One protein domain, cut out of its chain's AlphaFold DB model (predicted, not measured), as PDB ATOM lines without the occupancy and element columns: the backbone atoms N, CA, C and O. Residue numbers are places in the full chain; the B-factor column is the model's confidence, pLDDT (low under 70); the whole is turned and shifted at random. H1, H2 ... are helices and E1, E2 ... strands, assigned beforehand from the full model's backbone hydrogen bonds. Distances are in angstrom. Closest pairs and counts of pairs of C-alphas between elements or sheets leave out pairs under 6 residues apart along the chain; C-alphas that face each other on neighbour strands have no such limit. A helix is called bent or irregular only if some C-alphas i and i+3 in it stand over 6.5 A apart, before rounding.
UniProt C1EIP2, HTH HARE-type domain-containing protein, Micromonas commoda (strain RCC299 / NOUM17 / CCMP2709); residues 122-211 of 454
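Overview. This is residues 122 to 211 of the 454 residues of the protein "HTH HARE-type domain-containing protein" of Micromonas commoda (strain RCC299 / NOUM17 / CCMP2709) (UniProt C1EIP2). One helix, H2, runs through the middle of a small helical body, with H1 crossing it on one side, the hairpin of E1 and E2 on the opposite side and H3 crossing on a third. H4 packs near the first end of H2, and the short H5 near its last. The 90 printed residues hold five named helices and two named strands, in the order H1 H2 H3 H4 E1 E2 H5; the sheet, E1 - E2, is antiparallel and the class is mostly helix. The whole is compact, with a radius of gyration of the C-alphas of 11.9 A, and spans 37 by 30 by 21 A.

Arrangement. Start with H1, residues 122 to 133, which touches H2, residues 141 to 155, closest at the C-alphas of Trp 127 and Val 147, 5.3 A apart, at a steep tilt of 59 degrees, opposite ways. H2 is the hub, touching four helices; it is irregular, with C-alphas 151 and 154 standing 9.4 A apart. With its residues 144 to 148 alone it touches H3, residues 159 to 168, at a steep tilt of 66 degrees; the closest C-alphas, of Ser 144 and Ala 166, are 6.2 A apart. Go on to H4, residues 180 to 189: it touches H3, closest at the C-alphas of Val 159 and Asn 181, 5.9 A, and it touches residues 141 to 142 of H2 alone, about perpendicular at 75 degrees, closest at the C-alphas of Ile 141 and Val 184, 6.6 A. E1, residues 194 to 198, and E2, residues 201 to 204, form an antiparallel hairpin; look for N 195 and O 203 at 2.9 A and N 201 and O 198 at 3.0 A. The closest C-alphas of H2 and E2, of Leu 149 and Ala 203, are 5.9 A apart. Residues 157 to 158 also pair, antiparallel, with residues 201 to 202 of E2. H5, residues 205 to 208, touches H2, closest at the C-alphas of Ala 154 and Thr 207, 5.0 A. H1 is apart from H3, H4, E1, E2 and H5. Every O i to N i+4 pair is within hydrogen-bond range in H1, H3 and H4, and 9 of 11 are in H2; H5 is too short for such a pair.

Along the chain. Find C-alpha 122 at (189.244, 251.199, 114.610); from there H1 runs 16.6 A to residue 133. H2 begins at C-alpha 141, (178.742, 234.222, 109.577), and covers 19.7 A. H3 measures 14.3 A, H4 14.1 A, E1 12.3 A, E2 10.7 A and H5 5.2 A, ending at C-alpha 208, (166.776, 249.260, 117.742).

Size, cuts and confidence. The two C-alphas farthest apart, those of Thr 176 and Ala 211, stand 37.4 A from each other. The printed part has no cut, and the link from H3 to H4, 11 residues, is long. The mean pLDDT of the printed part is 89.8, and the model's confidence is under 70 at residues 209 to 211.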
ATOM      1  N   LYS A 122     189.352 251.239 113.146       83.00
ATOM      2  CA  LYS A 122     189.244 251.199 114.610       83.00
ATOM      3  C   LYS A 122     187.833 250.849 115.101       83.00
ATOM      4  O   LYS A 122     187.711 249.989 115.967       83.00
ATOM      5  N   ALA A 123     186.787 251.461 114.545       86.00
ATOM      6  CA  ALA A 123     185.397 251.165 114.907       86.00
ATOM      7  C   ALA A 123     185.033 249.718 114.553       86.00
ATOM      8  O   ALA A 123     184.459 248.985 115.352       86.00
ATOM      9  N   ARG A 124     185.491 249.260 113.387       84.06
ATOM     10  CA  ARG A 124     185.312 247.876 112.948       84.06
ATOM     11  C   ARG A 124     185.974 246.860 113.884       84.06
ATOM     12  O   ARG A 124     185.384 245.825 114.180       84.06
ATOM     13  N   ALA A 125     187.189 247.151 114.352       86.38
ATOM     14  CA  ALA A 125     187.872 246.317 115.335       86.38
ATOM     15  C   ALA A 125     187.127 246.301 116.680       86.38
ATOM     16  O   ALA A 125     187.013 245.243 117.293       86.38
ATOM     17  N   ALA A 126     186.564 247.439 117.099       90.06
ATOM     18  CA  ALA A 126     185.745 247.522 118.305       90.06
ATOM     19  C   ALA A 126     184.480 246.654 118.199       90.06
ATOM     20  O   ALA A 126     184.228 245.850 119.091       90.06
ATOM     21  N   TRP A 127     183.743 246.717 117.085       92.00
ATOM     22  CA  TRP A 127     182.571 245.855 116.881       92.00
ATOM     23  C   TRP A 127     182.931 244.379 116.748       92.00
ATOM     24  O   TRP A 127     182.167 243.523 117.180       92.00
ATOM     25  N   SER A 128     184.097 244.057 116.181       88.19
ATOM     26  CA  SER A 128     184.571 242.671 116.152       88.19
ATOM     27  C   SER A 128     184.935 242.165 117.549       88.19
ATOM     28  O   SER A 128     184.718 240.993 117.836       88.19
ATOM     29  N   ALA A 129     185.473 243.020 118.422       88.75
ATOM     30  CA  ALA A 129     185.733 242.670 119.817       88.75
ATOM     31  C   ALA A 129     184.427 242.506 120.610       88.75
ATOM     32  O   ALA A 129     184.299 241.589 121.417       88.75
ATOM     33  N   GLU A 130     183.434 243.351 120.344       88.88
ATOM     34  CA  GLU A 130     182.099 243.248 120.935       88.88
ATOM     35  C   GLU A 130     181.380 241.962 120.497       88.88
ATOM     36  O   GLU A 130     180.808 241.250 121.320       88.88
ATOM     37  N   ALA A 131     181.481 241.604 119.217       90.25
ATOM     38  CA  ALA A 131     180.979 240.335 118.704       90.25
ATOM     39  C   ALA A 131     181.675 239.131 119.363       90.25
ATOM     40  O   ALA A 131     181.008 238.164 119.732       90.25
ATOM     41  N   ALA A 132     182.991 239.207 119.583       90.19
ATOM     42  CA  ALA A 132     183.728 238.178 120.311       90.19
ATOM     43  C   ALA A 132     183.271 238.064 121.778       90.19
ATOM     44  O   ALA A 132     183.162 236.955 122.296       90.19
ATOM     45  N   ALA A 133     182.924 239.180 122.429       90.75
ATOM     46  CA  ALA A 133     182.349 239.174 123.777       90.75
ATOM     47  C   ALA A 133     180.963 238.501 123.835       90.75
ATOM     48  O   ALA A 133     180.601 237.923 124.857       90.75
ATOM     49  N   LEU A 134     180.208 238.521 122.729       89.12
ATOM     50  CA  LEU A 134     178.956 237.772 122.564       89.12
ATOM     51  C   LEU A 134     179.176 236.289 122.202       89.12
ATOM     52  O   LEU A 134     178.207 235.549 122.038       89.12
ATOM     53  N   GLY A 135     180.431 235.845 122.082       91.00
ATOM     54  CA  GLY A 135     180.792 234.477 121.710       91.00
ATOM     55  C   GLY A 135     180.795 234.216 120.202       91.00
ATOM     56  O   GLY A 135     180.811 233.058 119.786       91.00
ATOM     57  N   TYR A 136     180.769 235.256 119.362       92.44
ATOM     58  CA  TYR A 136     180.912 235.093 117.917       92.44
ATOM     59  C   TYR A 136     182.385 235.099 117.519       92.44
ATOM     60  O   TYR A 136     183.049 236.135 117.535       92.44
ATOM     61  N   GLU A 137     182.897 233.939 117.119       91.44
ATOM     62  CA  GLU A 137     184.280 233.815 116.663       91.44
ATOM     63  C   GLU A 137     184.521 234.561 115.344       91.44
ATOM     64  O   GLU A 137     183.658 234.618 114.455       91.44
ATOM     65  N   ALA A 138     185.724 235.121 115.200       88.75
ATOM     66  CA  ALA A 138     186.152 235.770 113.969       88.75
ATOM     67  C   ALA A 138     186.108 234.786 112.787       88.75
ATOM     68  O   ALA A 138     186.452 233.618 112.922       88.75
ATOM     69  N   GLY A 139     185.665 235.254 111.618       87.06
ATOM     70  CA  GLY A 139     185.484 234.389 110.448       87.06
ATOM     71  C   GLY A 139     184.214 233.529 110.469       87.06
ATOM     72  O   GLY A 139     184.034 232.708 109.576       87.06
ATOM     73  N   THR A 140     183.302 233.720 111.428       92.00
ATOM     74  CA  THR A 140     181.954 233.128 111.376       92.00
ATOM     75  C   THR A 140     180.945 234.054 110.693       92.00
ATOM     76  O   THR A 140     181.088 235.282 110.691       92.00
ATOM     77  N   ILE A 141     179.860 233.469 110.169       93.75
ATOM     78  CA  ILE A 141     178.742 234.222 109.577       93.75
ATOM     79  C   ILE A 141     178.177 235.226 110.593       93.75
ATOM     80  O   ILE A 141     177.991 236.394 110.260       93.75
ATOM     81  N   LYS A 142     177.966 234.798 111.844       94.62
ATOM     82  CA  LYS A 142     177.400 235.650 112.900       94.62
ATOM     83  C   LYS A 142     178.297 236.839 113.231       94.62
ATOM     84  O   LYS A 142     177.800 237.959 113.286       94.62
ATOM     85  N   ASN A 143     179.608 236.622 113.362       94.50
ATOM     86  CA  ASN A 143     180.555 237.712 113.600       94.50
ATOM     87  C   ASN A 143     180.565 238.715 112.437       94.50
ATOM     88  O   ASN A 143     180.450 239.920 112.651       94.50
ATOM     89  N   SER A 144     180.639 238.222 111.194       94.06
ATOM     90  CA  SER A 144     180.629 239.093 110.012       94.06
ATOM     91  C   SER A 144     179.348 239.930 109.920       94.06
ATOM     92  O   SER A 144     179.415 241.133 109.672       94.06
ATOM     93  N   ALA A 145     178.191 239.326 110.205       94.81
ATOM     94  CA  ALA A 145     176.912 240.018 110.224       94.81
ATOM     95  C   ALA A 145     176.821 241.039 111.365       94.81
ATOM     96  O   ALA A 145     176.296 242.125 111.146       94.81
ATOM     97  N   TYR A 146     177.363 240.741 112.552       95.19
ATOM     98  CA  TYR A 146     177.369 241.677 113.678       95.19
ATOM     99  C   TYR A 146     178.104 242.972 113.331       95.19
ATOM    100  O   TYR A 146     177.530 244.050 113.439       95.19
ATOM    101  N   VAL A 147     179.342 242.862 112.844       93.88
ATOM    102  CA  VAL A 147     180.178 244.017 112.472       93.88
ATOM    103  C   VAL A 147     179.495 244.876 111.404       93.88
ATOM    104  O   VAL A 147     179.518 246.102 111.466       93.88
ATOM    105  N   LEU A 148     178.862 244.228 110.427       94.00
ATOM    106  CA  LEU A 148     178.164 244.883 109.327       94.00
ATOM    107  C   LEU A 148     176.861 245.570 109.758       94.00
ATOM    108  O   LEU A 148     176.558 246.670 109.299       94.00
ATOM    109  N   LEU A 149     176.090 244.944 110.646       93.88
ATOM    110  CA  LEU A 149     174.853 245.517 111.172       93.88
ATOM    111  C   LEU A 149     175.119 246.614 112.207       93.88
ATOM    112  O   LEU A 149     174.362 247.581 112.254       93.88
ATOM    113  N   ALA A 150     176.205 246.513 112.976       92.00
ATOM    114  CA  ALA A 150     176.666 247.580 113.862       92.00
ATOM    115  C   ALA A 150     177.028 248.843 113.070       92.00
ATOM    116  O   ALA A 150     176.627 249.938 113.454       92.00
ATOM    117  N   ALA A 151     177.686 248.679 111.916       90.88
ATOM    118  CA  ALA A 151     177.971 249.782 111.003       90.88
ATOM    119  C   ALA A 151     176.697 250.409 110.407       90.88
ATOM    120  O   ALA A 151     176.618 251.622 110.250       90.88
ATOM    121  N   SER A 152     175.690 249.586 110.095       89.06
ATOM    122  CA  SER A 152     174.437 250.037 109.475       89.06
ATOM    123  C   SER A 152     173.423 250.647 110.456       89.06
ATOM    124  O   SER A 152     172.466 251.297 110.030       89.06
ATOM    125  N   GLY A 153     173.586 250.424 111.763       87.88
ATOM    126  CA  GLY A 153     172.733 251.001 112.801       87.88
ATOM    127  C   GLY A 153     171.298 250.456 112.822       87.88
ATOM    128  O   GLY A 153     171.058 249.252 112.694       87.88
ATOM    129  N   ALA A 154     170.323 251.340 113.063       87.31
ATOM    130  CA  ALA A 154     168.913 250.977 113.262       87.31
ATOM    131  C   ALA A 154     168.175 250.600 111.964       87.31
ATOM    132  O   ALA A 154     167.221 249.828 112.008       87.31
ATOM    133  N   GLY A 155     168.632 251.104 110.809       88.69
ATOM    134  CA  GLY A 155     168.043 250.789 109.500       88.69
ATOM    135  C   GLY A 155     168.282 249.348 109.048       88.69
ATOM    136  O   GLY A 155     167.582 248.858 108.163       88.69
ATOM    137  N   GLY A 156     169.234 248.654 109.683       92.69
ATOM    138  CA  GLY A 156     169.595 247.287 109.338       92.69
ATOM    139  C   GLY A 156     170.110 247.140 107.906       92.69
ATOM    140  O   GLY A 156     170.294 248.108 107.175       92.69
ATOM    141  N   MET A 157     170.346 245.897 107.498       94.38
ATOM    142  CA  MET A 157     170.825 245.584 106.158       94.38
ATOM    143  C   MET A 157     170.145 244.335 105.606       94.38
ATOM    144  O   MET A 157     169.763 243.423 106.349       94.38
ATOM    145  N   THR A 158     169.969 244.309 104.283       96.00
ATOM    146  CA  THR A 158     169.387 243.155 103.600       96.00
ATOM    147  C   THR A 158     170.360 241.977 103.607       96.00
ATOM    148  O   THR A 158     171.575 242.158 103.595       96.00
ATOM    149  N   VAL A 159     169.839 240.752 103.590       95.50
ATOM    150  CA  VAL A 159     170.633 239.515 103.567       95.50
ATOM    151  C   VAL A 159     171.604 239.505 102.385       95.50
ATOM    152  O   VAL A 159     172.773 239.180 102.570       95.50
ATOM    153  N   ALA A 160     171.149 239.923 101.201       94.31
ATOM    154  CA  ALA A 160     172.003 240.030 100.020       94.31
ATOM    155  C   ALA A 160     173.140 241.045 100.232       94.31
ATOM    156  O   ALA A 160     174.301 240.733  99.989       94.31
ATOM    157  N   ALA A 161     172.833 242.224 100.787       93.81
ATOM    158  CA  ALA A 161     173.848 243.234 101.070       93.81
ATOM    159  C   ALA A 161     174.839 242.794 102.164       93.81
ATOM    160  O   ALA A 161     176.016 243.138 102.081       93.81
ATOM    161  N   ILE A 162     174.408 241.994 103.150       94.56
ATOM    162  CA  ILE A 162     175.303 241.382 104.147       94.56
ATOM    163  C   ILE A 162     176.286 240.429 103.462       94.56
ATOM    164  O   ILE A 162     177.484 240.509 103.722       94.56
ATOM    165  N   VAL A 163     175.803 239.552 102.577       94.56
ATOM    166  CA  VAL A 163     176.650 238.608 101.830       94.56
ATOM    167  C   VAL A 163     177.672 239.357 100.973       94.56
ATOM    168  O   VAL A 163     178.871 239.063 101.041       94.56
ATOM    169  N   ASP A 164     177.223 240.368 100.230       92.88
ATOM    170  CA  ASP A 164     178.084 241.170  99.362       92.88
ATOM    171  C   ASP A 164     179.130 241.949 100.164       92.88
ATOM    172  O   ASP A 164     180.315 241.938  99.825       92.88
ATOM    173  N   ALA A 165     178.723 242.611 101.251       91.50
ATOM    174  CA  ALA A 165     179.625 243.392 102.088       91.50
ATOM    175  C   ALA A 165     180.616 242.503 102.856       91.50
ATOM    176  O   ALA A 165     181.789 242.860 102.968       91.50
ATOM    177  N   ALA A 166     180.189 241.331 103.336       92.00
ATOM    178  CA  ALA A 166     181.070 240.384 104.014       92.00
ATOM    179  C   ALA A 166     182.165 239.863 103.075       92.00
ATOM    180  O   ALA A 166     183.327 239.785 103.480       92.00
ATOM    181  N   THR A 167     181.803 239.587 101.817       90.81
ATOM    182  CA  THR A 167     182.738 239.142 100.775       90.81
ATOM    183  C   THR A 167     183.710 240.254 100.402       90.81
ATOM    184  O   THR A 167     184.922 240.066 100.462       90.81
ATOM    185  N   LYS A 168     183.187 241.444 100.074       89.25
ATOM    186  CA  LYS A 168     183.994 242.601  99.650       89.25
ATOM    187  C   LYS A 168     184.986 243.043 100.718       89.25
ATOM    188  O   LYS A 168     186.071 243.508 100.394       89.25
ATOM    189  N   GLN A 169     184.617 242.912 101.988       86.75
ATOM    190  CA  GLN A 169     185.460 243.337 103.097       86.75
ATOM    191  C   GLN A 169     186.270 242.188 103.726       86.75
ATOM    192  O   GLN A 169     186.876 242.390 104.779       86.75
ATOM    193  N   GLY A 170     186.252 240.989 103.129       87.44
ATOM    194  CA  GLY A 170     187.028 239.835 103.592       87.44
ATOM    195  C   GLY A 170     186.684 239.356 105.007       87.44
ATOM    196  O   GLY A 170     187.537 238.782 105.675       87.44
ATOM    197  N   LEU A 171     185.463 239.609 105.495       86.19
ATOM    198  CA  LEU A 171     185.030 239.166 106.832       86.19
ATOM    199  C   LEU A 171     184.671 237.686 106.875       86.19
ATOM    200  O   LEU A 171     184.747 237.064 107.933       86.19
ATOM    201  N   TYR A 172     184.201 237.163 105.746       88.88
ATOM    202  CA  TYR A 172     183.768 235.787 105.605       88.88
ATOM    203  C   TYR A 172     183.943 235.332 104.158       88.88
ATOM    204  O   TYR A 172     183.568 236.046 103.226       88.88
ATOM    205  N   SER A 173     184.484 234.132 103.970       86.75
ATOM    206  CA  SER A 173     184.648 233.510 102.658       86.75
ATOM    207  C   SER A 173     183.560 232.463 102.415       86.75
ATOM    208  O   SER A 173     183.495 231.452 103.112       86.75
ATOM    209  N   TRP A 174     182.741 232.652 101.380       86.25
ATOM    210  CA  TRP A 174     181.627 231.753 101.035       86.25
ATOM    211  C   TRP A 174     182.028 230.505 100.233       86.25
ATOM    212  O   TRP A 174     181.148 229.831  99.717       86.25
ATOM    213  N   GLY A 175     183.321 230.183 100.110       79.12
ATOM    214  CA  GLY A 175     183.846 229.255  99.094       79.12
ATOM    215  C   GLY A 175     183.146 227.891  98.977       79.12
ATOM    216  O   GLY A 175     182.999 227.379  97.874       79.12
ATOM    217  N   THR A 176     182.661 227.310 100.076       75.19
ATOM    218  CA  THR A 176     181.937 226.019 100.076       75.19
ATOM    219  C   THR A 176     180.412 226.162 100.165       75.19
ATOM    220  O   THR A 176     179.677 225.174 100.091       75.19
ATOM    221  N   CYS A 177     179.906 227.381 100.332       82.00
ATOM    222  CA  CYS A 177     178.500 227.657 100.575       82.00
ATOM    223  C   CYS A 177     177.741 227.847  99.256       82.00
ATOM    224  O   CYS A 177     177.818 228.893  98.620       82.00
ATOM    225  N   LYS A 178     176.936 226.849  98.874       86.50
ATOM    226  CA  LYS A 178     176.086 226.910  97.667       86.50
ATOM    227  C   LYS A 178     174.945 227.927  97.779       86.50
ATOM    228  O   LYS A 178     174.432 228.395  96.771       86.50
ATOM    229  N   THR A 179     174.517 228.242  99.003       92.69
ATOM    230  CA  THR A 179     173.363 229.110  99.277       92.69
ATOM    231  C   THR A 179     173.701 230.128 100.374       92.69
ATOM    232  O   THR A 179     173.283 229.949 101.527       92.69
ATOM    233  N   PRO A 180     174.463 231.192 100.058       91.75
ATOM    234  CA  PRO A 180     174.936 232.158 101.054       91.75
ATOM    235  C   PRO A 180     173.778 232.908 101.726       91.75
ATOM    236  O   PRO A 180     173.713 232.967 102.952       91.75
ATOM    237  N   ASN A 181     172.781 233.351 100.953       93.44
ATOM    238  CA  ASN A 181     171.602 234.049 101.483       93.44
ATOM    239  C   ASN A 181     170.800 233.194 102.478       93.44
ATOM    240  O   ASN A 181     170.362 233.677 103.526       93.44
ATOM    241  N   ASN A 182     170.625 231.906 102.172       94.44
ATOM    242  CA  ASN A 182     169.912 230.997 103.064       94.44
ATOM    243  C   ASN A 182     170.727 230.719 104.335       94.44
ATOM    244  O   ASN A 182     170.184 230.730 105.433       94.44
ATOM    245  N   SER A 183     172.047 230.565 104.203       93.81
ATOM    246  CA  SER A 183     172.941 230.330 105.343       93.81
ATOM    247  C   SER A 183     172.965 231.513 106.312       93.81
ATOM    248  O   SER A 183     172.877 231.310 107.520       93.81
ATOM    249  N   VAL A 184     172.999 232.750 105.800       94.69
ATOM    250  CA  VAL A 184     172.846 233.962 106.623       94.69
ATOM    251  C   VAL A 184     171.490 233.964 107.317       94.69
ATOM    252  O   VAL A 184     171.419 234.122 108.531       94.69
ATOM    253  N   THR A 185     170.409 233.732 106.575       95.06
ATOM    254  CA  THR A 185     169.054 233.725 107.142       95.06
ATOM    255  C   THR A 185     168.912 232.677 108.251       95.06
ATOM    256  O   THR A 185     168.373 232.978 109.315       95.06
ATOM    257  N   ALA A 186     169.440 231.470 108.044       94.69
ATOM    258  CA  ALA A 186     169.442 230.400 109.035       94.69
ATOM    259  C   ALA A 186     170.258 230.776 110.282       94.69
ATOM    260  O   ALA A 186     169.777 230.604 111.397       94.69
ATOM    261  N   ALA A 187     171.452 231.349 110.110       93.75
ATOM    262  CA  ALA A 187     172.307 231.739 111.228       93.75
ATOM    263  C   ALA A 187     171.721 232.893 112.061       93.75
ATOM    264  O   ALA A 187     171.809 232.863 113.289       93.75
ATOM    265  N   LEU A 188     171.127 233.900 111.410       94.81
ATOM    266  CA  LEU A 188     170.583 235.085 112.084       94.81
ATOM    267  C   LEU A 188     169.220 234.826 112.726       94.81
ATOM    268  O   LEU A 188     168.931 235.382 113.778       94.81
ATOM    269  N   SER A 189     168.387 233.977 112.120       93.25
ATOM    270  CA  SER A 189     167.059 233.649 112.664       93.25
ATOM    271  C   SER A 189     167.110 232.824 113.950       93.25
ATOM    272  O   SER A 189     166.172 232.873 114.741       93.25
ATOM    273  N   GLN A 190     168.194 232.078 114.163       92.38
ATOM    274  CA  GLN A 190     168.411 231.288 115.375       92.38
ATOM    275  C   GLN A 190     168.926 232.123 116.550       92.38
ATOM    276  O   GLN A 190     168.908 231.650 117.684       92.38
ATOM    277  N   ASP A 191     169.426 233.332 116.295       93.38
ATOM    278  CA  ASP A 191     170.004 234.172 117.333       93.38
ATOM    279  C   ASP A 191     169.004 235.191 117.880       93.38
ATOM    280  O   ASP A 191     168.155 235.718 117.166       93.38
ATOM    281  N   THR A 192     169.142 235.518 119.163       92.31
ATOM    282  CA  THR A 192     168.283 236.505 119.828       92.31
ATOM    283  C   THR A 192     168.821 237.929 119.706       92.31
ATOM    284  O   THR A 192     168.051 238.882 119.870       92.31
ATOM    285  N   THR A 193     170.112 238.090 119.402       92.44
ATOM    286  CA  THR A 193     170.781 239.393 119.231       92.44
ATOM    287  C   THR A 193     170.353 240.103 117.948       92.44
ATOM    288  O   THR A 193     170.286 241.335 117.918       92.44
ATOM    289  N   PHE A 194     170.001 239.337 116.915       94.69
ATOM    290  CA  PHE A 194     169.502 239.842 115.643       94.69
ATOM    291  C   PHE A 194     167.973 239.914 115.648       94.69
ATOM    292  O   PHE A 194     167.274 239.078 116.222       94.69
ATOM    293  N   VAL A 195     167.435 240.941 114.997       95.12
ATOM    294  CA  VAL A 195     165.994 241.141 114.824       95.12
ATOM    295  C   VAL A 195     165.708 241.332 113.349       95.12
ATOM    296  O   VAL A 195     166.377 242.109 112.670       95.12
ATOM    297  N   ARG A 196     164.693 240.630 112.847       95.12
ATOM    298  CA  ARG A 196     164.196 240.827 111.487       95.12
ATOM    299  C   ARG A 196     163.209 241.992 111.473       95.12
ATOM    300  O   ARG A 196     162.158 241.897 112.103       95.12
ATOM    301  N   ILE A 197     163.544 243.058 110.751       94.19
ATOM    302  CA  ILE A 197     162.750 244.300 110.687       94.19
ATOM    303  C   ILE A 197     161.931 244.421 109.396       94.19
ATOM    304  O   ILE A 197     160.897 245.078 109.384       94.19
ATOM    305  N   ALA A 198     162.351 243.743 108.326       93.25
ATOM    306  CA  ALA A 198     161.625 243.653 107.061       93.25
ATOM    307  C   ALA A 198     161.936 242.306 106.371       93.25
ATOM    308  O   ALA A 198     162.819 241.571 106.834       93.25
ATOM    309  N   PRO A 199     161.221 241.924 105.295       93.56
ATOM    310  CA  PRO A 199     161.565 240.740 104.513       93.56
ATOM    311  C   PRO A 199     163.029 240.794 104.077       93.56
ATOM    312  O   PRO A 199     163.471 241.777 103.493       93.56
ATOM    313  N   SER A 200     163.786 239.745 104.398       93.94
ATOM    314  CA  SER A 200     165.221 239.669 104.109       93.94
ATOM    315  C   SER A 200     166.065 240.811 104.695       93.94
ATOM    316  O   SER A 200     167.176 241.001 104.218       93.94
ATOM    317  N   THR A 201     165.605 241.526 105.727       95.38
ATOM    318  CA  THR A 201     166.356 242.623 106.370       95.38
ATOM    319  C   THR A 201     166.477 242.394 107.869       95.38
ATOM    320  O   THR A 201     165.474 242.216 108.569       95.38
ATOM    321  N   TYR A 202     167.712 242.440 108.364       96.25
ATOM    322  CA  TYR A 202     168.044 242.251 109.773       96.25
ATOM    323  C   TYR A 202     168.702 243.502 110.350       96.25
ATOM    324  O   TYR A 202     169.372 244.239 109.636       96.25
ATOM    325  N   ALA A 203     168.523 243.720 111.648       94.88
ATOM    326  CA  ALA A 203     169.188 244.750 112.437       94.88
ATOM    327  C   ALA A 203     169.620 244.170 113.791       94.88
ATOM    328  O   ALA A 203     169.138 243.112 114.212       94.88
ATOM    329  N   LEU A 204     170.524 244.860 114.485       95.06
ATOM    330  CA  LEU A 204     170.878 244.502 115.854       95.06
ATOM    331  C   LEU A 204     169.767 244.930 116.814       95.06
ATOM    332  O   LEU A 204     169.221 246.029 116.738       95.06
ATOM    333  N   ARG A 205     169.460 244.079 117.792       90.31
ATOM    334  CA  ARG A 205     168.520 244.439 118.859       90.31
ATOM    335  C   ARG A 205     169.017 245.635 119.674       90.31
ATOM    336  O   ARG A 205     168.199 246.416 120.157       90.31
ATOM    337  N   SER A 206     170.333 245.768 119.840       88.56
ATOM    338  CA  SER A 206     170.961 246.893 120.542       88.56
ATOM    339  C   SER A 206     170.741 248.219 119.810       88.56
ATOM    340  O   SER A 206     170.430 249.212 120.462       88.56
ATOM    341  N   THR A 207     170.806 248.233 118.475       85.06
ATOM    342  CA  THR A 207     170.623 249.458 117.680       85.06
ATOM    343  C   THR A 207     169.161 249.903 117.619       85.06
ATOM    344  O   THR A 207     168.888 251.097 117.560       85.06
ATOM    345  N   LEU A 208     168.213 248.965 117.715       79.75
ATOM    346  CA  LEU A 208     166.776 249.260 117.742       79.75
ATOM    347  C   LEU A 208     166.305 249.889 119.060       79.75
ATOM    348  O   LEU A 208     165.429 250.743 119.040       79.75
ATOM    349  N   LYS A 209     166.883 249.508 120.209       62.97
ATOM    350  CA  LYS A 209     166.490 250.060 121.524       62.97
ATOM    351  C   LYS A 209     166.846 251.543 121.704       62.97
ATOM    352  O   LYS A 209     166.297 252.180 122.595       62.97
ATOM    353  N   GLY A 210     167.754 252.074 120.883       52.03
ATOM    354  CA  GLY A 210     168.115 253.494 120.858       52.03
ATOM    355  C   GLY A 210     167.289 254.343 119.886       52.03
ATOM    356  O   GLY A 210     167.380 255.565 119.933       52.03
ATOM    357  N   ALA A 211     166.481 253.727 119.017       47.34
ATOM    358  CA  ALA A 211     165.568 254.433 118.126       47.34
ATOM    359  C   ALA A 211     164.180 254.456 118.777       47.34
ATOM    360  O   ALA A 211     163.583 253.408 119.003       47.34
TER     361      ALA A 211